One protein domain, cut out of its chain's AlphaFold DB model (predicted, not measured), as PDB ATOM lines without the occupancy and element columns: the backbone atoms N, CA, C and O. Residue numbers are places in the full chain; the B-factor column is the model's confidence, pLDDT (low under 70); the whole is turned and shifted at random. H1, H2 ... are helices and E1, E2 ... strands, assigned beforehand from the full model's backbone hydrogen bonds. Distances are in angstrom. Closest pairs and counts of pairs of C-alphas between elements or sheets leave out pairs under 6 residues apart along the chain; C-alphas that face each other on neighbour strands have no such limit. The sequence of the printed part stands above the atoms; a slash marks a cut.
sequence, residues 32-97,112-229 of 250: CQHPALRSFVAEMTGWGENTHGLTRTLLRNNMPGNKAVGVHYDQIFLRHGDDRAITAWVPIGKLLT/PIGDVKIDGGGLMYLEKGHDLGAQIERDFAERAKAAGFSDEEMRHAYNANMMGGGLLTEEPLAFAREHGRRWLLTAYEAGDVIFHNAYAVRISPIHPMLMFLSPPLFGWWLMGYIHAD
ATOM      1  N   CYS A  32     211.002 212.004 195.242       79.88
ATOM      2  CA  CYS A  32     212.065 211.392 194.438       79.88
ATOM      3  C   CYS A  32     212.828 212.390 193.546       79.88
ATOM      4  O   CYS A  32     213.929 212.086 193.088       79.88
ATOM      5  N   GLN A  33     212.259 213.570 193.293       81.50
ATOM      6  CA  GLN A  33     212.908 214.654 192.544       81.50
ATOM      7  C   GLN A  33     213.266 215.841 193.444       81.50
ATOM      8  O   GLN A  33     213.560 216.926 192.940       81.50
ATOM      9  N   HIS A  34     213.256 215.655 194.769       84.81
ATOM     10  CA  HIS A  34     213.514 216.746 195.692       84.81
ATOM     11  C   HIS A  34     214.926 217.317 195.455       84.81
ATOM     12  O   HIS A  34     215.911 216.575 195.565       84.81
ATOM     13  N   PRO A  35     215.068 218.626 195.171       85.50
ATOM     14  CA  PRO A  35     216.339 219.202 194.732       85.50
ATOM     15  C   PRO A  35     217.443 219.037 195.777       85.50
ATOM     16  O   PRO A  35     218.581 218.768 195.410       85.50
ATOM     17  N   ALA A  36     217.107 219.082 197.072       86.94
ATOM     18  CA  ALA A  36     218.089 218.891 198.141       86.94
ATOM     19  C   ALA A  36     218.808 217.531 198.079       86.94
ATOM     20  O   ALA A  36     220.001 217.476 198.361       86.94
ATOM     21  N   LEU A  37     218.128 216.453 197.661       84.69
ATOM     22  CA  LEU A  37     218.753 215.131 197.533       84.69
ATOM     23  C   LEU A  37     219.806 215.139 196.424       84.69
ATOM     24  O   LEU A  37     220.937 214.695 196.618       84.69
ATOM     25  N   ARG A  38     219.438 215.687 195.260       85.25
ATOM     26  CA  ARG A  38     220.321 215.771 194.095       85.25
ATOM     27  C   ARG A  38     221.492 216.714 194.356       85.25
ATOM     28  O   ARG A  38     222.623 216.338 194.081       85.25
ATOM     29  N   SER A  39     221.231 217.904 194.897       88.38
ATOM     30  CA  SER A  39     222.260 218.901 195.203       88.38
ATOM     31  C   SER A  39     223.260 218.392 196.236       88.38
ATOM     32  O   SER A  39     224.459 218.551 196.032       88.38
ATOM     33  N   PHE A  40     222.789 217.724 197.297       88.56
ATOM     34  CA  PHE A  40     223.676 217.146 198.303       88.56
ATOM     35  C   PHE A  40     224.621 216.108 197.692       88.56
ATOM     36  O   PHE A  40     225.831 216.190 197.890       88.56
ATOM     37  N   VAL A  41     224.088 215.164 196.903       87.81
ATOM     38  CA  VAL A  41     224.927 214.158 196.238       87.81
ATOM     39  C   VAL A  41     225.874 214.814 195.241       87.81
ATOM     40  O   VAL A  41     227.057 214.501 195.271       87.81
ATOM     41  N   ALA A  42     225.396 215.751 194.419       88.38
ATOM     42  CA  ALA A  42     226.215 216.455 193.437       88.38
ATOM     43  C   ALA A  42     227.419 217.165 194.070       88.38
ATOM     44  O   ALA A  42     228.514 217.152 193.502       88.38
ATOM     45  N   GLU A  43     227.220 217.781 195.237       88.25
ATOM     46  CA  GLU A  43     228.273 218.462 195.984       88.25
ATOM     47  C   GLU A  43     229.224 217.470 196.663       88.25
ATOM     48  O   GLU A  43     230.441 217.591 196.510       88.25
ATOM     49  N   MET A  44     228.678 216.460 197.348       87.75
ATOM     50  CA  MET A  44     229.441 215.422 198.049       87.75
ATOM     51  C   MET A  44     230.360 214.637 197.103       87.75
ATOM     52  O   MET A  44     231.501 214.338 197.448       87.75
ATOM     53  N   THR A  45     229.876 214.285 195.912       85.62
ATOM     54  CA  THR A  45     230.622 213.470 194.941       85.62
ATOM     55  C   THR A  45     231.424 214.303 193.943       85.62
ATOM     56  O   THR A  45     232.267 213.763 193.225       85.62
ATOM     57  N   GLY A  46     231.141 215.606 193.853       86.69
ATOM     58  CA  GLY A  46     231.710 216.494 192.845       86.69
ATOM     59  C   GLY A  46     231.185 216.261 191.423       86.69
ATOM     60  O   GLY A  46     231.784 216.775 190.480       86.69
ATOM     61  N   TRP A  47     230.095 215.507 191.234       86.56
ATOM     62  CA  TRP A  47     229.539 215.219 189.902       86.56
ATOM     63  C   TRP A  47     228.878 216.436 189.235       86.56
ATOM     64  O   TRP A  47     228.772 216.481 188.005       86.56
ATOM     65  N   GLY A  48     228.450 217.428 190.026       86.69
ATOM     66  CA  GLY A  48     227.805 218.642 189.522       86.69
ATOM     67  C   GLY A  48     226.566 218.329 188.678       86.69
ATOM     68  O   GLY A  48     225.745 217.491 189.058       86.69
ATOM     69  N   GLU A  49     226.447 218.968 187.512       85.38
ATOM     70  CA  GLU A  49     225.298 218.815 186.600       85.38
ATOM     71  C   GLU A  49     225.082 217.387 186.080       85.38
ATOM     72  O   GLU A  49     223.957 217.007 185.760       85.38
ATOM     73  N   ASN A  50     226.126 216.559 186.087       86.00
ATOM     74  CA  ASN A  50     226.062 215.155 185.674       86.00
ATOM     75  C   ASN A  50     225.482 214.235 186.759       86.00
ATOM     76  O   ASN A  50     225.602 213.015 186.681       86.00
ATOM     77  N   THR A  51     224.910 214.800 187.819       86.25
ATOM     78  CA  THR A  51     224.198 214.037 188.842       86.25
ATOM     79  C   THR A  51     222.791 213.772 188.334       86.25
ATOM     80  O   THR A  51     222.008 214.711 188.176       86.25
ATOM     81  N   HIS A  52     222.443 212.514 188.099       83.50
ATOM     82  CA  HIS A  52     221.102 212.102 187.702       83.50
ATOM     83  C   HIS A  52     220.315 211.607 188.909       83.50
ATOM     84  O   HIS A  52     220.835 210.896 189.769       83.50
ATOM     85  N   GLY A  53     219.052 212.028 188.976       74.19
ATOM     86  CA  GLY A  53     218.154 211.724 190.083       74.19
ATOM     87  C   GLY A  53     217.720 210.260 190.149       74.19
ATOM     88  O   GLY A  53     218.161 209.406 189.384       74.19
ATOM     89  N   LEU A  54     216.797 210.010 191.072       70.69
ATOM     90  CA  LEU A  54     216.292 208.695 191.447       70.69
ATOM     91  C   LEU A  54     215.507 208.020 190.301       70.69
ATOM     92  O   LEU A  54     214.281 208.096 190.248       70.69
ATOM     93  N   THR A  55     216.201 207.365 189.364       66.38
ATOM     94  CA  THR A  55     215.581 206.641 188.231       66.38
ATOM     95  C   THR A  55     214.961 205.315 188.663       66.38
ATOM     96  O   THR A  55     213.930 204.896 188.136       66.38
ATOM     97  N   ARG A  56     215.577 204.661 189.651       70.88
ATOM     98  CA  ARG A  56     215.075 203.451 190.301       70.88
ATOM     99  C   ARG A  56     214.816 203.742 191.770       70.88
ATOM    100  O   ARG A  56     215.697 204.220 192.484       70.88
ATOM    101  N   THR A  57     213.606 203.428 192.215       77.94
ATOM    102  CA  THR A  57     213.151 203.673 193.586       77.94
ATOM    103  C   THR A  57     212.330 202.498 194.079       77.94
ATOM    104  O   THR A  57     211.533 201.951 193.317       77.94
ATOM    105  N   LEU A  58     212.491 202.153 195.349       75.50
ATOM    106  CA  LEU A  58     211.746 201.120 196.045       75.50
ATOM    107  C   LEU A  58     211.164 201.725 197.318       75.50
ATOM    108  O   LEU A  58     211.906 202.107 198.225       75.50
ATOM    109  N   LEU A  59     209.840 201.774 197.398       75.12
ATOM    110  CA  LEU A  59     209.135 202.075 198.632       75.12
ATOM    111  C   LEU A  59     208.888 200.753 199.364       75.12
ATOM    112  O   LEU A  59     208.213 199.857 198.852       75.12
ATOM    113  N   ARG A  60     209.477 200.611 200.550       72.75
ATOM    114  CA  ARG A  60     209.396 199.400 201.371       72.75
ATOM    115  C   ARG A  60     208.726 199.701 202.702       72.75
ATOM    116  O   ARG A  60     208.758 200.824 203.196       72.75
ATOM    117  N   ASN A  61     208.127 198.668 203.279       68.69
ATOM    118  CA  ASN A  61     207.488 198.727 204.582       68.69
ATOM    119  C   ASN A  61     207.948 197.567 205.468       68.69
ATOM    120  O   ASN A  61     208.109 196.435 205.005       68.69
ATOM    121  N   ASN A  62     208.112 197.845 206.758       64.62
ATOM    122  CA  ASN A  62     208.376 196.838 207.777       64.62
ATOM    123  C   ASN A  62     207.031 196.409 208.344       64.62
ATOM    124  O   ASN A  62     206.304 197.211 208.932       64.62
ATOM    125  N   MET A  63     206.711 195.130 208.154       61.31
ATOM    126  CA  MET A  63     205.599 194.490 208.843       61.31
ATOM    127  C   MET A  63     206.152 193.629 209.973       61.31
ATOM    128  O   MET A  63     207.131 192.904 209.762       61.31
ATOM    129  N   PRO A  64     205.503 193.638 211.143       57.50
ATOM    130  CA  PRO A  64     205.771 192.655 212.181       57.50
ATOM    131  C   PRO A  64     205.691 191.236 211.606       57.50
ATOM    132  O   PRO A  64     204.736 190.904 210.901       57.50
ATOM    133  N   GLY A  65     206.691 190.405 211.903       56.12
ATOM    134  CA  GLY A  65     206.762 189.015 211.439       56.12
ATOM    135  C   GLY A  65     207.390 188.796 210.055       56.12
ATOM    136  O   GLY A  65     207.522 187.644 209.647       56.12
ATOM    137  N   ASN A  66     207.812 189.844 209.337       60.53
ATOM    138  CA  ASN A  66     208.616 189.665 208.123       60.53
ATOM    139  C   ASN A  66     210.030 189.154 208.460       60.53
ATOM    140  O   ASN A  66     210.572 189.451 209.524       60.53
ATOM    141  N   LYS A  67     210.652 188.405 207.542       60.94
ATOM    142  CA  LYS A  67     212.069 188.032 207.664       60.94
ATOM    143  C   LYS A  67     212.961 189.245 207.400       60.94
ATOM    144  O   LYS A  67     212.695 190.004 206.467       60.94
ATOM    145  N   ALA A  68     214.014 189.401 208.202       64.38
ATOM    146  CA  ALA A  68     215.045 190.407 207.970       64.38
ATOM    147  C   ALA A  68     215.683 190.218 206.591       64.38
ATOM    148  O   ALA A  68     215.807 189.092 206.106       64.38
ATOM    149  N   VAL A  69     216.120 191.317 205.975       68.62
ATOM    150  CA  VAL A  69     216.995 191.205 204.806       68.62
ATOM    151  C   VAL A  69     218.393 190.911 205.336       68.62
ATOM    152  O   VAL A  69     218.919 191.711 206.114       68.62
ATOM    153  N   GLY A  70     218.957 189.767 204.938       78.88
ATOM    154  CA  GLY A  70     220.303 189.339 205.323       78.88
ATOM    155  C   GLY A  70     221.391 190.325 204.893       78.88
ATOM    156  O   GLY A  70     221.119 191.354 204.273       78.88
ATOM    157  N   VAL A  71     222.639 190.024 205.232       86.44
ATOM    158  CA  VAL A  71     223.797 190.879 204.941       86.44
ATOM    159  C   VAL A  71     223.968 191.035 203.432       86.44
ATOM    160  O   VAL A  71     224.069 190.038 202.720       86.44
ATOM    161  N   HIS A  72     223.999 192.274 202.940       87.25
ATOM    162  CA  HIS A  72     224.182 192.577 201.517       87.25
ATOM    163  C   HIS A  72     224.809 193.960 201.297       87.25
ATOM    164  O   HIS A  72     224.887 194.779 202.211       87.25
ATOM    165  N   TYR A  73     225.219 194.218 200.058       86.88
ATOM    166  CA  TYR A  73     225.544 195.538 199.509       86.88
ATOM    167  C   TYR A  73     224.795 195.708 198.179       86.88
ATOM    168  O   TYR A  73     224.374 194.723 197.581       86.88
ATOM    169  N   ASP A  74     224.583 196.934 197.704       83.56
ATOM    170  CA  ASP A  74     223.678 197.176 196.568       83.56
ATOM    171  C   ASP A  74     224.259 196.698 195.225       83.56
ATOM    172  O   ASP A  74     223.517 196.198 194.377       83.56
ATOM    173  N   GLN A  75     225.584 196.770 195.048       83.25
ATOM    174  CA  GLN A  75     226.264 196.361 193.813       83.25
ATOM    175  C   GLN A  75     226.014 194.890 193.448       83.25
ATOM    176  O   GLN A  75     226.006 194.548 192.268       83.25
ATOM    177  N   ILE A  76     225.711 194.030 194.428       77.94
ATOM    178  CA  ILE A  76     225.379 192.620 194.183       77.94
ATOM    179  C   ILE A  76     224.078 192.459 193.374       77.94
ATOM    180  O   ILE A  76     223.932 191.509 192.607       77.94
ATOM    181  N   PHE A  77     223.148 193.412 193.508       74.88
ATOM    182  CA  PHE A  77     221.881 193.465 192.772       74.88
ATOM    183  C   PHE A  77     221.974 194.334 191.518       74.88
ATOM    184  O   PHE A  77     221.182 194.172 190.589       74.88
ATOM    185  N   LEU A  78     222.925 195.267 191.500       70.50
ATOM    186  CA  LEU A  78     223.185 196.182 190.393       70.50
ATOM    187  C   LEU A  78     224.330 195.708 189.491       70.50
ATOM    188  O   LEU A  78     224.887 196.530 188.772       70.50
ATOM    189  N   ARG A  79     224.704 194.421 189.526       65.06
ATOM    190  CA  ARG A  79     225.878 193.893 188.813       65.06
ATOM    191  C   ARG A  79     225.977 194.389 187.369       65.06
ATOM    192  O   ARG A  79     224.983 194.431 186.646       65.06
ATOM    193  N   HIS A  80     227.201 194.765 186.981       56.62
ATOM    194  CA  HIS A  80     227.545 195.436 185.714       56.62
ATOM    195  C   HIS A  80     226.874 196.805 185.465       56.62
ATOM    196  O   HIS A  80     227.111 197.417 184.426       56.62
ATOM    197  N   GLY A  81     226.084 197.326 186.405       61.28
ATOM    198  CA  GLY A  81     225.740 198.743 186.476       61.28
ATOM    199  C   GLY A  81     226.932 199.583 186.936       61.28
ATOM    200  O   GLY A  81     227.849 199.066 187.580       61.28
ATOM    201  N   ASP A  82     226.909 200.873 186.592       67.00
ATOM    202  CA  ASP A  82     227.898 201.844 187.074       67.00
ATOM    203  C   ASP A  82     227.918 201.821 188.616       67.00
ATOM    204  O   ASP A  82     226.872 201.945 189.259       67.00
ATOM    205  N   ASP A  83     229.103 201.634 189.198       71.31
ATOM    206  CA  ASP A  83     229.321 201.633 190.646       71.31
ATOM    207  C   ASP A  83     229.261 203.051 191.240       71.31
ATOM    208  O   ASP A  83     229.200 203.227 192.460       71.31
ATOM    209  N   ARG A  84     229.184 204.080 190.382       78.56
ATOM    210  CA  ARG A  84     228.879 205.478 190.722       78.56
ATOM    211  C   ARG A  84     227.396 205.680 191.016       78.56
ATOM    212  O   ARG A  84     226.763 206.604 190.505       78.56
ATOM    213  N   ALA A  85     226.854 204.827 191.872       82.38
ATOM    214  CA  ALA A  85     225.528 204.960 192.439       82.38
ATOM    215  C   ALA A  85     225.639 205.248 193.940       82.38
ATOM    216  O   ALA A  85     226.309 204.536 194.694       82.38
ATOM    217  N   ILE A  86     224.955 206.302 194.369       86.12
ATOM    218  CA  ILE A  86     224.682 206.599 195.767       86.12
ATOM    219  C   ILE A  86     223.224 206.255 196.025       86.12
ATOM    220  O   ILE A  86     222.315 206.773 195.375       86.12
ATOM    221  N   THR A  87     222.995 205.399 197.005       87.19
ATOM    222  CA  THR A  87     221.656 205.132 197.500       87.19
ATOM    223  C   THR A  87     221.282 206.189 198.527       87.19
ATOM    224  O   THR A  87     222.023 206.419 199.478       87.19
ATOM    225  N   ALA A  88     220.108 206.791 198.357       87.50
ATOM    226  CA  ALA A  88     219.429 207.584 199.369       87.50
ATOM    227  C   ALA A  88     218.371 206.712 200.058       87.50
ATOM    228  O   ALA A  88     217.425 206.240 199.415       87.50
ATOM    229  N   TRP A  89     218.528 206.498 201.362       85.81
ATOM    230  CA  TRP A  89     217.518 205.898 202.222       85.81
ATOM    231  C   TRP A  89     216.833 206.988 203.039       85.81
ATOM    232  O   TRP A  89     217.485 207.707 203.795       85.81
ATOM    233  N   VAL A  90     215.519 207.109 202.875       83.38
ATOM    234  CA  VAL A  90     214.695 208.100 203.571       83.38
ATOM    235  C   VAL A  90     213.725 207.350 204.490       83.38
ATOM    236  O   VAL A  90     212.863 206.625 203.974       83.38
ATOM    237  N   PRO A  91     213.829 207.493 205.822       76.88
ATOM    238  CA  PRO A  91     212.820 207.018 206.750       76.88
ATOM    239  C   PRO A  91     211.530 207.797 206.508       76.88
ATOM    240  O   PRO A  91     211.463 209.014 206.677       76.88
ATOM    241  N   ILE A  92     210.484 207.086 206.104       70.06
ATOM    242  CA  ILE A  92     209.153 207.656 205.942       70.06
ATOM    243  C   ILE A  92     208.318 207.030 207.050       70.06
ATOM    244  O   ILE A  92     207.834 205.914 206.923       70.06
ATOM    245  N   GLY A  93     208.264 207.692 208.196       59.16
ATOM    246  CA  GLY A  93     207.669 207.133 209.402       59.16
ATOM    247  C   GLY A  93     206.180 206.778 209.317       59.16
ATOM    248  O   GLY A  93     205.592 206.454 208.285       59.16
ATOM    249  N   LYS A  94     205.564 206.705 210.493       50.09
ATOM    250  CA  LYS A  94     204.281 206.024 210.668       50.09
ATOM    251  C   LYS A  94     203.173 206.636 209.805       50.09
ATOM    252  O   LYS A  94     202.826 207.797 209.987       50.09
ATOM    253  N   LEU A  95     202.509 205.811 208.988       43.22
ATOM    254  CA  LEU A  95     201.224 206.151 208.371       43.22
ATOM    255  C   LEU A  95     200.166 206.338 209.471       43.22
ATOM    256  O   LEU A  95     199.609 205.370 209.991       43.22
ATOM    257  N   LEU A  96     199.890 207.584 209.846       37.47
ATOM    258  CA  LEU A  96     198.700 207.927 210.613       37.47
ATOM    259  C   LEU A  96     197.531 207.973 209.632       37.47
ATOM    260  O   LEU A  96     197.336 208.950 208.914       37.47
ATOM    261  N   THR A  97     196.735 206.907 209.594       35.91
ATOM    262  CA  THR A  97     195.396 206.968 209.009       35.91
ATOM    263  C   THR A  97     194.552 207.930 209.844       35.91
ATOM    264  O   THR A  97     193.958 207.548 210.850       35.91
ATOM    265  N   PRO A 112     203.132 210.239 206.465       45.28
ATOM    266  CA  PRO A 112     203.880 211.052 207.404       45.28
ATOM    267  C   PRO A 112     205.324 210.578 207.386       45.28
ATOM    268  O   PRO A 112     205.624 209.439 207.730       45.28
ATOM    269  N   ILE A 113     206.222 211.465 206.979       56.16
ATOM    270  CA  ILE A 113     207.636 211.330 207.309       56.16
ATOM    271  C   ILE A 113     207.710 211.414 208.841       56.16
ATOM    272  O   ILE A 113     207.056 212.260 209.447       56.16
ATOM    273  N   GLY A 114     208.410 210.484 209.479       61.28
ATOM    274  CA  GLY A 114     208.313 210.252 210.916       61.28
ATOM    275  C   GLY A 114     209.514 209.465 211.420       61.28
ATOM    276  O   GLY A 114     210.164 208.767 210.641       61.28
ATOM    277  N   ASP A 115     209.770 209.582 212.715       69.56
ATOM    278  CA  ASP A 115     210.971 209.049 213.351       69.56
ATOM    279  C   ASP A 115     211.027 207.516 213.306       69.56
ATOM    280  O   ASP A 115     210.017 206.815 213.448       69.56
ATOM    281  N   VAL A 116     212.240 206.990 213.171       72.25
ATOM    282  CA  VAL A 116     212.565 205.572 213.304       72.25
ATOM    283  C   VAL A 116     213.423 205.412 214.549       72.25
ATOM    284  O   VAL A 116     214.591 205.791 214.588       72.25
ATOM    285  N   LYS A 117     212.835 204.826 215.590       72.44
ATOM    286  CA  LYS A 117     213.558 204.488 216.818       72.44
ATOM    287  C   LYS A 117     214.657 203.462 216.543       72.44
ATOM    288  O   LYS A 117     214.613 202.740 215.548       72.44
ATOM    289  N   ILE A 118     215.589 203.334 217.485       73.81
ATOM    290  CA  ILE A 118     216.676 202.347 217.416       73.81
ATOM    291  C   ILE A 118     216.161 200.900 217.282       73.81
ATOM    292  O   ILE A 118     216.796 200.066 216.646       73.81
ATOM    293  N   ASP A 119     214.975 200.618 217.825       68.69
ATOM    294  CA  ASP A 119     214.261 199.341 217.746       68.69
ATOM    295  C   ASP A 119     213.199 199.292 216.628       68.69
ATOM    296  O   ASP A 119     212.527 198.280 216.444       68.69
ATOM    297  N   GLY A 120     213.060 200.365 215.844       65.69
ATOM    298  CA  GLY A 120     212.030 200.547 214.815       65.69
ATOM    299  C   GLY A 120     212.329 199.888 213.464       65.69
ATOM    300  O   GLY A 120     211.595 200.115 212.502       65.69
ATOM    301  N   GLY A 121     213.401 199.098 213.368       69.81
ATOM    302  CA  GLY A 121     213.791 198.402 212.137       69.81
ATOM    303  C   GLY A 121     214.459 199.296 211.084       69.81
ATOM    304  O   GLY A 121     214.315 199.042 209.887       69.81
ATOM    305  N   GLY A 122     215.156 200.354 211.514       74.50
ATOM    306  CA  GLY A 122     216.012 201.170 210.644       74.50
ATOM    307  C   GLY A 122     217.255 200.411 210.164       74.50
ATOM    308  O   GLY A 122     217.593 199.363 210.709       74.50
ATOM    309  N   LEU A 123     217.946 200.924 209.142       81.62
ATOM    310  CA  LEU A 123     219.139 200.263 208.594       81.62
ATOM    311  C   LEU A 123     220.288 200.195 209.609       81.62
ATOM    312  O   LEU A 123     220.527 201.152 210.348       81.62
ATOM    313  N   MET A 124     221.030 199.084 209.566       87.00
ATOM    314  CA  MET A 124     222.315 198.917 210.254       87.00
ATOM    315  C   MET A 124     223.428 198.762 209.223       87.00
ATOM    316  O   MET A 124     223.268 198.036 208.237       87.00
ATOM    317  N   TYR A 125     224.568 199.397 209.480       90.31
ATOM    318  CA  TYR A 125     225.729 199.387 208.589       90.31
ATOM    319  C   TYR A 125     226.904 198.688 209.250       90.31
ATOM    320  O   TYR A 125     227.106 198.809 210.454       90.31
ATOM    321  N   LEU A 126     227.695 197.959 208.474       92.38
ATOM    322  CA  LEU A 126     228.941 197.406 208.980       92.38
ATOM    323  C   LEU A 126     230.016 198.498 208.979       92.38
ATOM    324  O   LEU A 126     230.177 199.210 207.987       92.38
ATOM    325  N   GLU A 127     230.773 198.618 210.067       91.31
ATOM    326  CA  GLU A 127     231.904 199.542 210.193       91.31
ATOM    327  C   GLU A 127     232.880 199.369 209.014       91.31
ATOM    328  O   GLU A 127     233.341 198.256 208.722       91.31
ATOM    329  N   LYS A 128     233.149 200.474 208.296       91.94
ATOM    330  CA  LYS A 128     233.923 200.516 207.038       91.94
ATOM    331  C   LYS A 128     233.425 199.543 205.959       91.94
ATOM    332  O   LYS A 128     234.201 199.065 205.130       91.94
ATOM    333  N   GLY A 129     232.147 199.171 205.991       89.06
ATOM    334  CA  GLY A 129     231.588 198.087 205.183       89.06
ATOM    335  C   GLY A 129     231.757 198.283 203.678       89.06
ATOM    336  O   GLY A 129     231.839 197.298 202.959       89.06
ATOM    337  N   HIS A 130     231.876 199.527 203.209       89.69
ATOM    338  CA  HIS A 130     232.127 199.840 201.803       89.69
ATOM    339  C   HIS A 130     233.462 199.284 201.285       89.69
ATOM    340  O   HIS A 130     233.506 198.763 200.173       89.69
ATOM    341  N   ASP A 131     234.527 199.322 202.092       91.88
ATOM    342  CA  ASP A 131     235.828 198.756 201.712       91.88
ATOM    343  C   ASP A 131     235.734 197.239 201.541       91.88
ATOM    344  O   ASP A 131     236.249 196.673 200.574       91.88
ATOM    345  N   LEU A 132     235.036 196.589 202.478       91.19
ATOM    346  CA  LEU A 132     234.835 195.146 202.468       91.19
ATOM    347  C   LEU A 132     233.945 194.721 201.299       91.19
ATOM    348  O   LEU A 132     234.287 193.779 200.597       91.19
ATOM    349  N   GLY A 133     232.835 195.420 201.053       88.88
ATOM    350  CA  GLY A 133     231.953 195.130 199.921       88.88
ATOM    351  C   GLY A 133     232.674 195.270 198.580       88.88
ATOM    352  O   GLY A 133     232.534 194.410 197.714       88.88
ATOM    353  N   ALA A 134     233.515 196.298 198.426       89.19
ATOM    354  CA  ALA A 134     234.327 196.477 197.226       89.19
ATOM    355  C   ALA A 134     235.387 195.375 197.070       89.19
ATOM    356  O   ALA A 134     235.645 194.928 195.954       89.19
ATOM    357  N   GLN A 135     235.999 194.927 198.170       90.06
ATOM    358  CA  GLN A 135     236.924 193.794 198.158       90.06
ATOM    359  C   GLN A 135     236.217 192.500 197.749       90.06
ATOM    360  O   GLN A 135     236.662 191.842 196.817       90.06
ATOM    361  N   ILE A 136     235.086 192.186 198.381       88.31
ATOM    362  CA  ILE A 136     234.286 190.999 198.070       88.31
ATOM    363  C   ILE A 136     233.895 190.983 196.585       88.31
ATOM    364  O   ILE A 136     234.037 189.953 195.927       88.31
ATOM    365  N   GLU A 137     233.456 192.116 196.027       84.81
ATOM    366  CA  GLU A 137     233.082 192.201 194.611       84.81
ATOM    367  C   GLU A 137     234.286 191.989 193.673       84.81
ATOM    368  O   GLU A 137     234.155 191.283 192.670       84.81
ATOM    369  N   ARG A 138     235.467 192.534 194.006       85.56
ATOM    370  CA  ARG A 138     236.706 192.274 193.249       85.56
ATOM    371  C   ARG A 138     237.080 190.795 193.284       85.56
ATOM    372  O   ARG A 138     237.260 190.197 192.226       85.56
ATOM    373  N   ASP A 139     237.094 190.193 194.469       85.62
ATOM    374  CA  ASP A 139     237.441 188.784 194.662       85.62
ATOM    375  C   ASP A 139     236.448 187.855 193.937       85.62
ATOM    376  O   ASP A 139     236.807 186.779 193.451       85.62
ATOM    377  N   PHE A 140     235.169 188.243 193.845       80.56
ATOM    378  CA  PHE A 140     234.184 187.531 193.029       80.56
ATOM    379  C   PHE A 140     234.476 187.646 191.533       80.56
ATOM    380  O   PHE A 140     234.438 186.631 190.835       80.56
ATOM    381  N   ALA A 141     234.764 188.851 191.040       78.75
ATOM    382  CA  ALA A 141     235.059 189.078 189.631       78.75
ATOM    383  C   ALA A 141     236.333 188.339 189.189       78.75
ATOM    384  O   ALA A 141     236.354 187.736 188.117       78.75
ATOM    385  N   GLU A 142     237.375 188.337 190.021       83.50
ATOM    386  CA  GLU A 142     238.625 187.618 189.763       83.50
ATOM    387  C   GLU A 142     238.416 186.103 189.723       83.50
ATOM    388  O   GLU A 142     238.841 185.451 188.769       83.50
ATOM    389  N   ARG A 143     237.691 185.537 190.699       80.44
ATOM    390  CA  ARG A 143     237.372 184.099 190.716       80.44
ATOM    391  C   ARG A 143     236.519 183.676 189.525       80.44
ATOM    392  O   ARG A 143     236.754 182.608 188.970       80.44
ATOM    393  N   ALA A 144     235.553 184.497 189.118       74.94
ATOM    394  CA  ALA A 144     234.726 184.202 187.953       74.94
ATOM    395  C   ALA A 144     235.553 184.192 186.655       74.94
ATOM    396  O   ALA A 144     235.453 183.250 185.873       74.94
ATOM    397  N   LYS A 145     236.445 185.174 186.474       77.19
ATOM    398  CA  LYS A 145     237.379 185.193 185.338       77.19
ATOM    399  C   LYS A 145     238.315 183.985 185.343       77.19
ATOM    400  O   LYS A 145     238.495 183.349 184.311       77.19
ATOM    401  N   ALA A 146     238.882 183.643 186.501       78.25
ATOM    402  CA  ALA A 146     239.778 182.493 186.643       78.25
ATOM    403  C   ALA A 146     239.076 181.152 186.364       78.25
ATOM    404  O   ALA A 146     239.690 180.239 185.822       78.25
ATOM    405  N   ALA A 147     237.786 181.043 186.692       77.56
ATOM    406  CA  ALA A 147     236.962 179.876 186.390       77.56
ATOM    407  C   ALA A 147     236.460 179.831 184.930       77.56
ATOM    408  O   ALA A 147     235.727 178.914 184.572       77.56
ATOM    409  N   GLY A 148     236.860 180.791 184.086       76.12
ATOM    410  CA  GLY A 148     236.550 180.801 182.656       76.12
ATOM    411  C   GLY A 148     235.114 181.195 182.317       76.12
ATOM    412  O   GLY A 148     234.680 180.940 181.196       76.12
ATOM    413  N   PHE A 149     234.380 181.806 183.253       72.50
ATOM    414  CA  PHE A 149     233.043 182.318 182.964       72.50
ATOM    415  C   PHE A 149     233.126 183.416 181.905       72.50
ATOM    416  O   PHE A 149     233.961 184.320 181.989       72.50
ATOM    417  N   SER A 150     232.232 183.352 180.924       70.25
ATOM    418  CA  SER A 150     232.047 184.439 179.970       70.25
ATOM    419  C   SER A 150     231.517 185.694 180.669       70.25
ATOM    420  O   SER A 150     230.862 185.619 181.716       70.25
ATOM    421  N   ASP A 151     231.708 186.858 180.042       68.00
ATOM    422  CA  ASP A 151     231.103 188.110 180.511       68.00
ATOM    423  C   ASP A 151     229.577 187.985 180.657       68.00
ATOM    424  O   ASP A 151     228.973 188.712 181.434       68.00
ATOM    425  N   GLU A 152     228.929 187.070 179.927       65.44
ATOM    426  CA  GLU A 152     227.493 186.797 180.028       65.44
ATOM    427  C   GLU A 152     227.098 185.996 181.260       65.44
ATOM    428  O   GLU A 152     226.146 186.349 181.953       65.44
ATOM    429  N   GLU A 153     227.860 184.969 181.598       65.38
ATOM    430  CA  GLU A 153     227.591 184.177 182.795       65.38
ATOM    431  C   GLU A 153     227.949 184.950 184.070       65.38
ATOM    432  O   GLU A 153     227.298 184.792 185.103       65.38
ATOM    433  N   MET A 154     228.912 185.874 183.980       62.03
ATOM    434  CA  MET A 154     229.206 186.837 185.041       62.03
ATOM    435  C   MET A 154     228.063 187.843 185.283       62.03
ATOM    436  O   MET A 154     227.944 188.354 186.402       62.03
ATOM    437  N   ARG A 155     227.199 188.108 184.284       59.94
ATOM    438  CA  ARG A 155     226.035 189.014 184.413       59.94
ATOM    439  C   ARG A 155     224.911 188.431 185.268       59.94
ATOM    440  O   ARG A 155     224.130 189.191 185.841       59.94
ATOM    441  N   HIS A 156     224.804 187.109 185.384       55.88
ATOM    442  CA  HIS A 156     223.737 186.498 186.170       55.88
ATOM    443  C   HIS A 156     224.066 186.533 187.671       55.88
ATOM    444  O   HIS A 156     225.013 185.910 188.146       55.88
ATOM    445  N   ALA A 157     223.218 187.217 188.451       48.88
ATOM    446  CA  ALA A 157     223.287 187.304 189.919       48.88
ATOM    447  C   ALA A 157     223.102 185.951 190.652       48.88
ATOM    448  O   ALA A 157     223.063 185.911 191.878       48.88
ATOM    449  N   TYR A 158     222.993 184.850 189.907       48.47
ATOM    450  CA  TYR A 158     222.813 183.479 190.384       48.47
ATOM    451  C   TYR A 158     223.981 182.585 189.951       48.47
ATOM    452  O   TYR A 158     223.777 181.446 189.534       48.47
ATOM    453  N   ASN A 159     225.216 183.093 189.993       47.91
ATOM    454  CA  ASN A 159     226.365 182.206 189.844       47.91
ATOM    455  C   ASN A 159     226.478 181.301 191.088       47.91
ATOM    456  O   ASN A 159     226.097 181.694 192.190       47.91
ATOM    457  N   ALA A 160     226.985 180.079 190.912       46.06
ATOM    458  CA  ALA A 160     227.047 179.035 191.946       46.06
ATOM    459  C   ALA A 160     227.833 179.425 193.222       46.06
ATOM    460  O   ALA A 160     227.843 178.677 194.194       46.06
ATOM    461  N   ASN A 161     228.477 180.595 193.219       47.09
ATOM    462  CA  ASN A 161     229.291 181.122 194.308       47.09
ATOM    463  C   ASN A 161     228.539 182.127 195.195       47.09
ATOM    464  O   ASN A 161     229.136 182.669 196.126       47.09
ATOM    465  N   MET A 162     227.259 182.398 194.920       51.34
ATOM    466  CA  MET A 162     226.408 183.232 195.766       51.34
ATOM    467  C   MET A 162     225.244 182.427 196.332       51.34
ATOM    468  O   MET A 162     224.609 181.642 195.627       51.34
ATOM    469  N   MET A 163     224.938 182.654 197.611       51.47
ATOM    470  CA  MET A 163     223.694 182.168 198.202       51.47
ATOM    471  C   MET A 163     222.520 182.672 197.353       51.47
ATOM    472  O   MET A 163     222.499 183.833 196.927       51.47
ATOM    473  N   GLY A 164     221.544 181.801 197.089       49.78
ATOM    474  CA  GLY A 164     220.359 182.164 196.314       49.78
ATOM    475  C   GLY A 164     219.702 183.426 196.883       49.78
ATOM    476  O   GLY A 164     219.323 183.450 198.050       49.78
ATOM    477  N   GLY A 165     219.586 184.477 196.063       58.47
ATOM    478  CA  GLY A 165     218.945 185.743 196.443       58.47
ATOM    479  C   GLY A 165     219.874 186.939 196.693       58.47
ATOM    480  O   GLY A 165     219.374 187.980 197.109       58.47
ATOM    481  N   GLY A 166     221.184 186.838 196.427       66.19
ATOM    482  CA  GLY A 166     222.105 187.988 196.490       66.19
ATOM    483  C   GLY A 166     222.467 188.434 197.913       66.19
ATOM    484  O   GLY A 166     222.807 189.592 198.138       66.19
ATOM    485  N   LEU A 167     222.368 187.524 198.882       78.44
ATOM    486  CA  LEU A 167     222.797 187.744 200.262       78.44
ATOM    487  C   LEU A 167     224.204 187.173 200.464       78.44
ATOM    488  O   LEU A 167     224.530 186.113 199.933       78.44
ATOM    489  N   LEU A 168     225.020 187.848 201.272       83.00
ATOM    490  CA  LEU A 168     226.310 187.327 201.729       83.00
ATOM    491  C   LEU A 168     226.114 186.275 202.821       83.00
ATOM    492  O   LEU A 168     226.746 185.226 202.801       83.00
ATOM    493  N   THR A 169     225.219 186.554 203.769       84.25
ATOM    494  CA  THR A 169     224.840 185.628 204.840       84.25
ATOM    495  C   THR A 169     223.554 186.090 205.523       84.25
ATOM    496  O   THR A 169     223.220 187.277 205.513       84.25
ATOM    497  N   GLU A 170     222.831 185.160 206.143       83.06
ATOM    498  CA  GLU A 170     221.710 185.466 207.042       83.06
ATOM    499  C   GLU A 170     222.168 185.674 208.501       83.06
ATOM    500  O   GLU A 170     221.366 186.085 209.335       83.06
ATOM    501  N   GLU A 171     223.459 185.468 208.796       85.44
ATOM    502  CA  GLU A 171     224.047 185.497 210.143       85.44
ATOM    503  C   GLU A 171     224.927 186.749 210.368       85.44
ATOM    504  O   GLU A 171     226.162 186.679 210.306       85.44
ATOM    505  N   PRO A 172     224.340 187.929 210.655       87.00
ATOM    506  CA  PRO A 172     225.088 189.186 210.743       87.00
ATOM    507  C   PRO A 172     226.119 189.209 211.878       87.00
ATOM    508  O   PRO A 172     227.163 189.852 211.750       87.00
ATOM    509  N   LEU A 173     225.856 188.518 212.992       87.44
ATOM    510  CA  LEU A 173     226.794 188.453 214.117       87.44
ATOM    511  C   LEU A 173     228.045 187.641 213.771       87.44
ATOM    512  O   LEU A 173     229.146 188.033 214.154       87.44
ATOM    513  N   ALA A 174     227.881 186.529 213.049       88.81
ATOM    514  CA  ALA A 174     229.006 185.735 212.571       88.81
ATOM    515  C   ALA A 174     229.834 186.538 211.557       88.81
ATOM    516  O   ALA A 174     231.045 186.640 211.725       88.81
ATOM    517  N   PHE A 175     229.169 187.212 210.613       89.81
ATOM    518  CA  PHE A 175     229.818 188.052 209.601       89.81
ATOM    519  C   PHE A 175     230.705 189.147 210.206       89.81
ATOM    520  O   PHE A 175     231.852 189.344 209.811       89.81
ATOM    521  N   ALA A 176     230.184 189.858 211.209       90.69
ATOM    522  CA  ALA A 176     230.932 190.901 211.903       90.69
ATOM    523  C   ALA A 176     232.177 190.347 212.612       90.69
ATOM    524  O   ALA A 176     233.247 190.950 212.535       90.69
ATOM    525  N   ARG A 177     232.057 189.182 213.264       92.19
ATOM    526  CA  ARG A 177     233.181 188.520 213.945       92.19
ATOM    527  C   ARG A 177     234.241 188.036 212.965       92.19
ATOM    528  O   ARG A 177     235.417 188.278 213.206       92.19
ATOM    529  N   GLU A 178     233.825 187.396 211.876       93.56
ATOM    530  CA  GLU A 178     234.711 186.890 210.824       93.56
ATOM    531  C   GLU A 178     235.578 188.004 210.232       93.56
ATOM    532  O   GLU A 178     236.784 187.841 210.066       93.56
ATOM    533  N   HIS A 179     234.983 189.172 209.989       92.44
ATOM    534  CA  HIS A 179     235.683 190.310 209.400       92.44
ATOM    535  C   HIS A 179     236.265 191.298 210.420       92.44
ATOM    536  O   HIS A 179     236.769 192.347 210.016       92.44
ATOM    537  N   GLY A 180     236.192 191.000 211.724       93.69
ATOM    538  CA  GLY A 180     236.725 191.858 212.788       93.69
ATOM    539  C   GLY A 180     236.104 193.258 212.831       93.69
ATOM    540  O   GLY A 180     236.800 194.239 213.090       93.69
ATOM    541  N   ARG A 181     234.806 193.372 212.530       93.62
ATOM    542  CA  ARG A 181     234.068 194.639 212.389       93.62
ATOM    543  C   ARG A 181     232.851 194.679 213.302       93.62
ATOM    544  O   ARG A 181     232.427 193.665 213.850       93.62
ATOM    545  N   ARG A 182     232.268 195.866 213.470       91.88
ATOM    546  CA  ARG A 182     231.092 196.089 214.322       91.88
ATOM    547  C   ARG A 182     229.921 196.609 213.501       91.88
ATOM    548  O   ARG A 182     230.115 197.272 212.485       91.88
ATOM    549  N   TRP A 183     228.704 196.319 213.950       90.00
ATOM    550  CA  TRP A 183     227.495 196.899 213.371       90.00
ATOM    551  C   TRP A 183     227.204 198.257 214.005       90.00
ATOM    552  O   TRP A 183     227.163 198.385 215.228       90.00
ATOM    553  N   LEU A 184     226.989 199.255 213.157       89.06
ATOM    554  CA  LEU A 184     226.613 200.618 213.500       89.06
ATOM    555  C   LEU A 184     225.099 200.764 213.337       89.06
ATOM    556  O   LEU A 184     224.530 200.387 212.308       89.06
ATOM    557  N   LEU A 185     224.451 201.305 214.365       85.31
ATOM    558  CA  LEU A 185     223.009 201.517 214.428       85.31
ATOM    559  C   LEU A 185     222.733 202.863 215.099       85.31
ATOM    560  O   LEU A 185     223.375 203.207 216.090       85.31
ATOM    561  N   THR A 186     221.755 203.598 214.579       82.62
ATOM    562  CA  THR A 186     221.261 204.845 215.168       82.62
ATOM    563  C   THR A 186     219.745 204.932 215.019       82.62
ATOM    564  O   THR A 186     219.157 204.249 214.179       82.62
ATOM    565  N   ALA A 187     219.115 205.762 215.848       81.56
ATOM    566  CA  ALA A 187     217.770 206.250 215.575       81.56
ATOM    567  C   ALA A 187     217.818 207.322 214.472       81.56
ATOM    568  O   ALA A 187     218.859 207.953 214.271       81.56
ATOM    569  N   TYR A 188     216.690 207.512 213.795       79.94
ATOM    570  CA  TYR A 188     216.498 208.497 212.736       79.94
ATOM    571  C   TYR A 188     215.285 209.368 213.052       79.94
ATOM    572  O   TYR A 188     214.262 208.861 213.515       79.94
ATOM    573  N   GLU A 189     215.380 210.657 212.767       79.19
ATOM    574  CA  GLU A 189     214.281 211.612 212.876       79.19
ATOM    575  C   GLU A 189     213.601 211.815 211.515       79.19
ATOM    576  O   GLU A 189     214.151 211.539 210.443       79.19
ATOM    577  N   ALA A 190     212.358 212.286 211.545       72.88
ATOM    578  CA  ALA A 190     211.627 212.652 210.345       72.88
ATOM    579  C   ALA A 190     212.405 213.682 209.507       72.88
ATOM    580  O   ALA A 190     212.662 214.797 209.951       72.88
ATOM    581  N   GLY A 191     212.707 213.330 208.257       75.88
ATOM    582  CA  GLY A 191     213.447 214.195 207.333       75.88
ATOM    583  C   GLY A 191     214.940 213.886 207.256       75.88
ATOM    584  O   GLY A 191     215.607 214.434 206.376       75.88
ATOM    585  N   ASP A 192     215.448 212.976 208.090       82.25
ATOM    586  CA  ASP A 192     216.787 212.429 207.910       82.25
ATOM    587  C   ASP A 192     216.904 211.719 206.561       82.25
ATOM    588  O   ASP A 192     215.948 211.155 206.029       82.25
ATOM    589  N   VAL A 193     218.108 211.724 205.999       84.88
ATOM    590  CA  VAL A 193     218.442 210.945 204.807       84.88
ATOM    591  C   VAL A 193     219.801 210.314 205.026       84.88
ATOM    592  O   VAL A 193     220.744 210.967 205.473       84.88
ATOM    593  N   ILE A 194     219.898 209.032 204.701       87.06
ATOM    594  CA  ILE A 194     221.132 208.274 204.795       87.06
ATOM    595  C   ILE A 194     221.604 208.012 203.383       87.06
ATOM    596  O   ILE A 194     220.869 207.459 202.565       87.06
ATOM    597  N   PHE A 195     222.836 208.422 203.115       88.81
ATOM    598  CA  PHE A 195     223.492 208.189 201.844       88.81
ATOM    599  C   PHE A 195     224.577 207.137 202.019       88.81
ATOM    600  O   PHE A 195     225.422 207.247 202.908       88.81
ATOM    601  N   HIS A 196     224.573 206.131 201.150       88.19
ATOM    602  CA  HIS A 196     225.611 205.109 201.115       88.19
ATOM    603  C   HIS A 196     225.956 204.735 199.674       88.19
ATOM    604  O   HIS A 196     225.125 204.851 198.774       88.19
ATOM    605  N   ASN A 197     227.199 204.319 199.433       90.06
ATOM    606  CA  ASN A 197     227.632 203.878 198.105       90.06
ATOM    607  C   ASN A 197     227.186 202.438 197.814       90.06
ATOM    608  O   ASN A 197     226.782 201.703 198.716       90.06
ATOM    609  N   ALA A 198     227.322 202.008 196.560       87.12
ATOM    610  CA  ALA A 198     226.897 200.679 196.126       87.12
ATOM    611  C   ALA A 198     227.560 199.507 196.888       87.12
ATOM    612  O   ALA A 198     227.022 198.399 196.900       87.12
ATOM    613  N   TYR A 199     228.691 199.738 197.556       89.56
ATOM    614  CA  TYR A 199     229.452 198.717 198.281       89.56
ATOM    615  C   TYR A 199     229.172 198.670 199.783       89.56
ATOM    616  O   TYR A 199     229.674 197.780 200.466       89.56
ATOM    617  N   ALA A 200     228.399 199.612 200.327       91.56
ATOM    618  CA  ALA A 200     228.147 199.677 201.758       91.56
ATOM    619  C   ALA A 200     227.418 198.419 202.253       91.56
ATOM    620  O   ALA A 200     226.228 198.223 201.992       91.56
ATOM    621  N   VAL A 201     228.144 197.575 202.992       90.19
ATOM    622  CA  VAL A 201     227.586 196.374 203.616       90.19
ATOM    623  C   VAL A 201     226.612 196.772 204.717       90.19
ATOM    624  O   VAL A 201     226.963 197.491 205.659       90.19
ATOM    625  N   ARG A 202     225.379 196.285 204.599       89.12
ATOM    626  CA  ARG A 202     224.262 196.665 205.458       89.12
ATOM    627  C   ARG A 202     223.274 195.524 205.652       89.12
ATOM    628  O   ARG A 202     223.251 194.546 204.903       89.12
ATOM    629  N   ILE A 203     222.429 195.690 206.661       84.06
ATOM    630  CA  ILE A 203     221.246 194.863 206.891       84.06
ATOM    631  C   ILE A 203     220.031 195.755 207.104       84.06
ATOM    632  O   ILE A 203     220.127 196.871 207.620       84.06
ATOM    633  N   SER A 204     218.870 195.228 206.729       71.12
ATOM    634  CA  SER A 204     217.591 195.761 207.189       71.12
ATOM    635  C   SER A 204     217.120 194.844 208.315       71.12
ATOM    636  O   SER A 204     216.556 193.782 208.021       71.12
ATOM    637  N   PRO A 205     217.394 195.180 209.589       58.25
ATOM    638  CA  PRO A 205     216.997 194.345 210.704       58.25
ATOM    639  C   PRO A 205     215.470 194.297 210.777       58.25
ATOM    640  O   PRO A 205     214.807 195.267 211.128       58.25
ATOM    641  N   ILE A 206     214.912 193.127 210.496       56.66
ATOM    642  CA  ILE A 206     213.628 192.723 211.065       56.66
ATOM    643  C   ILE A 206     213.970 191.661 212.097       56.66
ATOM    644  O   ILE A 206     213.825 190.462 211.867       56.66
ATOM    645  N   HIS A 207     214.595 192.089 213.195       38.94
ATOM    646  CA  HIS A 207     215.107 191.138 214.167       38.94
ATOM    647  C   HIS A 207     213.971 190.658 215.087       38.94
ATOM    648  O   HIS A 207     213.360 191.490 215.762       38.94
ATOM    649  N   PRO A 208     213.729 189.337 215.222       37.81
ATOM    650  CA  PRO A 208     212.878 188.798 216.287       37.81
ATOM    651  C   PRO A 208     213.315 189.196 217.710       37.81
ATOM    652  O   PRO A 208     212.488 189.200 218.613       37.81
ATOM    653  N   MET A 209     214.573 189.601 217.927       33.31
ATOM    654  CA  MET A 209     215.068 190.023 219.242       33.31
ATOM    655  C   MET A 209     214.533 191.401 219.677       33.31
ATOM    656  O   MET A 209     214.450 191.669 220.871       33.31
ATOM    657  N   LEU A 210     214.104 192.247 218.730       36.81
ATOM    658  CA  LEU A 210     213.495 193.559 219.005       36.81
ATOM    659  C   LEU A 210     211.955 193.506 219.052       36.81
ATOM    660  O   LEU A 210     211.320 194.456 219.500       36.81
ATOM    661  N   MET A 211     211.340 192.379 218.663       33.22
ATOM    662  CA  MET A 211     209.878 192.204 218.680       33.22
ATOM    663  C   MET A 211     209.273 192.164 220.094       33.22
ATOM    664  O   MET A 211     208.054 192.247 220.232       33.22
ATOM    665  N   PHE A 212     210.096 192.056 221.141       37.03
ATOM    666  CA  PHE A 212     209.637 191.975 222.531       37.03
ATOM    667  C   PHE A 212     209.579 193.325 223.262       37.03
ATOM    668  O   PHE A 212     209.090 193.368 224.388       37.03
ATOM    669  N   LEU A 213     210.056 194.421 222.656       37.00
ATOM    670  CA  LEU A 213     210.251 195.693 223.368       37.00
ATOM    671  C   LEU A 213     209.209 196.780 223.065       37.00
ATOM    672  O   LEU A 213     209.156 197.772 223.792       37.00
ATOM    673  N   SER A 214     208.348 196.629 222.052       35.94
ATOM    674  CA  SER A 214     207.294 197.615 221.756       35.94
ATOM    675  C   SER A 214     206.195 197.062 220.835       35.94
ATOM    676  O   SER A 214     206.442 196.110 220.095       35.94
ATOM    677  N   PRO A 215     204.967 197.631 220.861       40.94
ATOM    678  CA  PRO A 215     203.882 197.208 219.977       40.94
ATOM    679  C   PRO A 215     204.293 197.311 218.499       40.94
ATOM    680  O   PRO A 215     205.148 198.131 218.168       40.94
ATOM    681  N   PRO A 216     203.671 196.527 217.600       46.50
ATOM    682  CA  PRO A 216     204.044 196.458 216.191       46.50
ATOM    683  C   PRO A 216     204.005 197.839 215.526       46.50
ATOM    684  O   PRO A 216     202.936 198.366 215.207       46.50
ATOM    685  N   LEU A 217     205.176 198.445 215.330       48.91
ATOM    686  CA  LEU A 217     205.305 199.707 214.617       48.91
ATOM    687  C   LEU A 217     205.413 199.414 213.120       48.91
ATOM    688  O   LEU A 217     206.307 198.706 212.669       48.91
ATOM    689  N   PHE A 218     204.477 199.970 212.351       54.09
ATOM    690  CA  PHE A 218     204.577 200.042 210.899       54.09
ATOM    691  C   PHE A 218     205.501 201.207 210.542       54.09
ATOM    692  O   PHE A 218     205.161 202.361 210.816       54.09
ATOM    693  N   GLY A 219     206.647 200.903 209.941       58.00
ATOM    694  CA  GLY A 219     207.553 201.895 209.362       58.00
ATOM    695  C   GLY A 219     207.600 201.739 207.849       58.00
ATOM    696  O   GLY A 219     207.637 200.608 207.357       58.00
ATOM    697  N   TRP A 220     207.586 202.851 207.119       62.88
ATOM    698  CA  TRP A 220     207.908 202.873 205.696       62.88
ATOM    699  C   TRP A 220     209.298 203.478 205.503       62.88
ATOM    700  O   TRP A 220     209.827 204.202 206.345       62.88
ATOM    701  N   TRP A 221     209.932 203.159 204.391       68.38
ATOM    702  CA  TRP A 221     211.108 203.889 203.944       68.38
ATOM    703  C   TRP A 221     211.222 203.813 202.436       68.38
ATOM    704  O   TRP A 221     210.807 202.843 201.793       68.38
ATOM    705  N   LEU A 222     211.815 204.857 201.881       71.00
ATOM    706  CA  LEU A 222     212.200 204.921 200.487       71.00
ATOM    707  C   LEU A 222     213.677 204.572 200.373       71.00
ATOM    708  O   LEU A 222     214.505 205.095 201.110       71.00
ATOM    709  N   MET A 223     213.999 203.712 199.419       72.00
ATOM    710  CA  MET A 223     215.354 203.506 198.940       72.00
ATOM    711  C   MET A 223     215.396 203.882 197.463       72.00
ATOM    712  O   MET A 223     214.635 203.328 196.670       72.00
ATOM    713  N   GLY A 224     216.276 204.790 197.064       74.12
ATOM    714  CA  GLY A 224     216.463 205.086 195.647       74.12
ATOM    715  C   GLY A 224     217.903 205.434 195.297       74.12
ATOM    716  O   GLY A 224     218.700 205.728 196.181       74.12
ATOM    717  N   TYR A 225     218.218 205.398 194.003       76.88
ATOM    718  CA  TYR A 225     219.587 205.516 193.493       76.88
ATOM    719  C   TYR A 225     219.822 206.822 192.733       76.88
ATOM    720  O   TYR A 225     219.161 207.076 191.732       76.88
ATOM    721  N   ILE A 226     220.780 207.625 193.187       81.56
ATOM    722  CA  ILE A 226     221.299 208.814 192.500       81.56
ATOM    723  C   ILE A 226     222.637 208.417 191.887       81.56
ATOM    724  O   ILE A 226     223.484 207.863 192.585       81.56
ATOM    725  N   HIS A 227     222.844 208.674 190.600       80.56
ATOM    726  CA  HIS A 227     224.040 208.199 189.901       80.56
ATOM    727  C   HIS A 227     224.679 209.277 189.029       80.56
ATOM    728  O   HIS A 227     224.028 210.251 188.644       80.56
ATOM    729  N   ALA A 228     225.960 209.099 188.718       78.38
ATOM    730  CA  ALA A 228     226.661 209.942 187.753       78.38
ATOM    731  C   ALA A 228     226.192 209.659 186.314       78.38
ATOM    732  O   ALA A 228     225.689 208.569 186.020       78.38
ATOM    733  N   ASP A 229     226.381 210.620 185.404       73.12
ATOM    734  CA  ASP A 229     226.285 210.375 183.960       73.12
ATOM    735  C   ASP A 229     227.304 209.285 183.588       73.12
ATOM    736  O   ASP A 229     228.503 209.476 183.828       73.12
TER     737      ASP A 229
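Overview. This is residues 32 to 97 and 112 to 229 of the 250 residues of an uncharacterized protein of Candidatus Bathyarchaeota archaeon (UniProt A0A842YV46). Two antiparallel sheets are stacked loosely between two helices: H1 covers one face of a strongly twisted four-stranded sheet, a small three-stranded sheet lies beyond that sheet's other face, and H4 packs on the small sheet. The long helix H2 starts near both sheets and runs away from them to one end of the longest axis, where short H3 folds back near it. The printed part has 184 residues, with four named helices and seven named strands in the order H1 E1 E2 E3 E4 H2 H3 H4 E5 E6 E7, and the sheets run E1 E7 E3 E5 and E2 E6 E4. The class is mixed, helices and strands, with under half of the residues in named elements; the whole is compact, with a radius of gyration of the C-alphas of 17.3 A and spans of 54 by 42 by 28 A.

Along the chain. H1, residues 35 to 45, begins at C-alpha 35 (216.339, 219.202, 194.732) and is 15.4 A long. E1 is residues 57 to 62, E2 69 to 72, E3 85 to 92, 21.4 A long, and E4 124 to 126. H2, residues 129 to 146, is 25.6 A long and ends at C-alpha 146 (239.778, 182.493, 186.643). H3 is residues 151 to 155, H4 172 to 178, E5 194 to 197 and E6 202 to 204. E7, residues 219 to 228, is 29.9 A long and ends at C-alpha 228 (226.661, 209.942, 187.753).

Arrangement. H1 and the sheet E1 E7 E3 E5 make two layers, a helix on one face of a sheet. H1's height over the sheet is 8.6 A; it lies over E7 and runs slantwise to the strands, at 55 degrees to E7 on the local plane. Its closest C-alphas to E7 are those of Arg 38 and Ile 226, 7.2 A apart. N 58 and O 223 of E1 and E7 are 2.8 A apart, N 88 and O 224 of E3 and E7 2.8 A, and N 87 and O 196 of E3 and E5 2.8 A, each within hydrogen-bond range. In the other sheet N 202 of E6 and O 72 of E2 are 2.9 A apart, and N 203 of E6 and O 124 of E4 are 2.9 A apart, both within hydrogen-bond range. H4 is on this sheet at a height of 10.1 A and runs along the strands, at 3 degrees to E6 on the local plane. H2 only grazes it, with residues 129 to 133. H2 and H3 are close but not clearly touching, C-alphas 144 and 154 being 6.8 A apart. In H1, H2, H3 and H4 every O i to N i+4 pair is within hydrogen-bond range.

Size, cuts and confidence. The C-alphas of Thr 97 and Gly 148, the two farthest apart, are 55.4 A apart. Residues 98 to 111 are not printed, and C-alphas 97 and 112 are 9.6 A apart across the cut. The links H1 to E1, E2 to E3, H3 to H4, H4 to E5 and E6 to E7 are long. The mean pLDDT of the printed part is 74.0; 59 residues are under 70, among them residues 151 to 166 and 205 to 221.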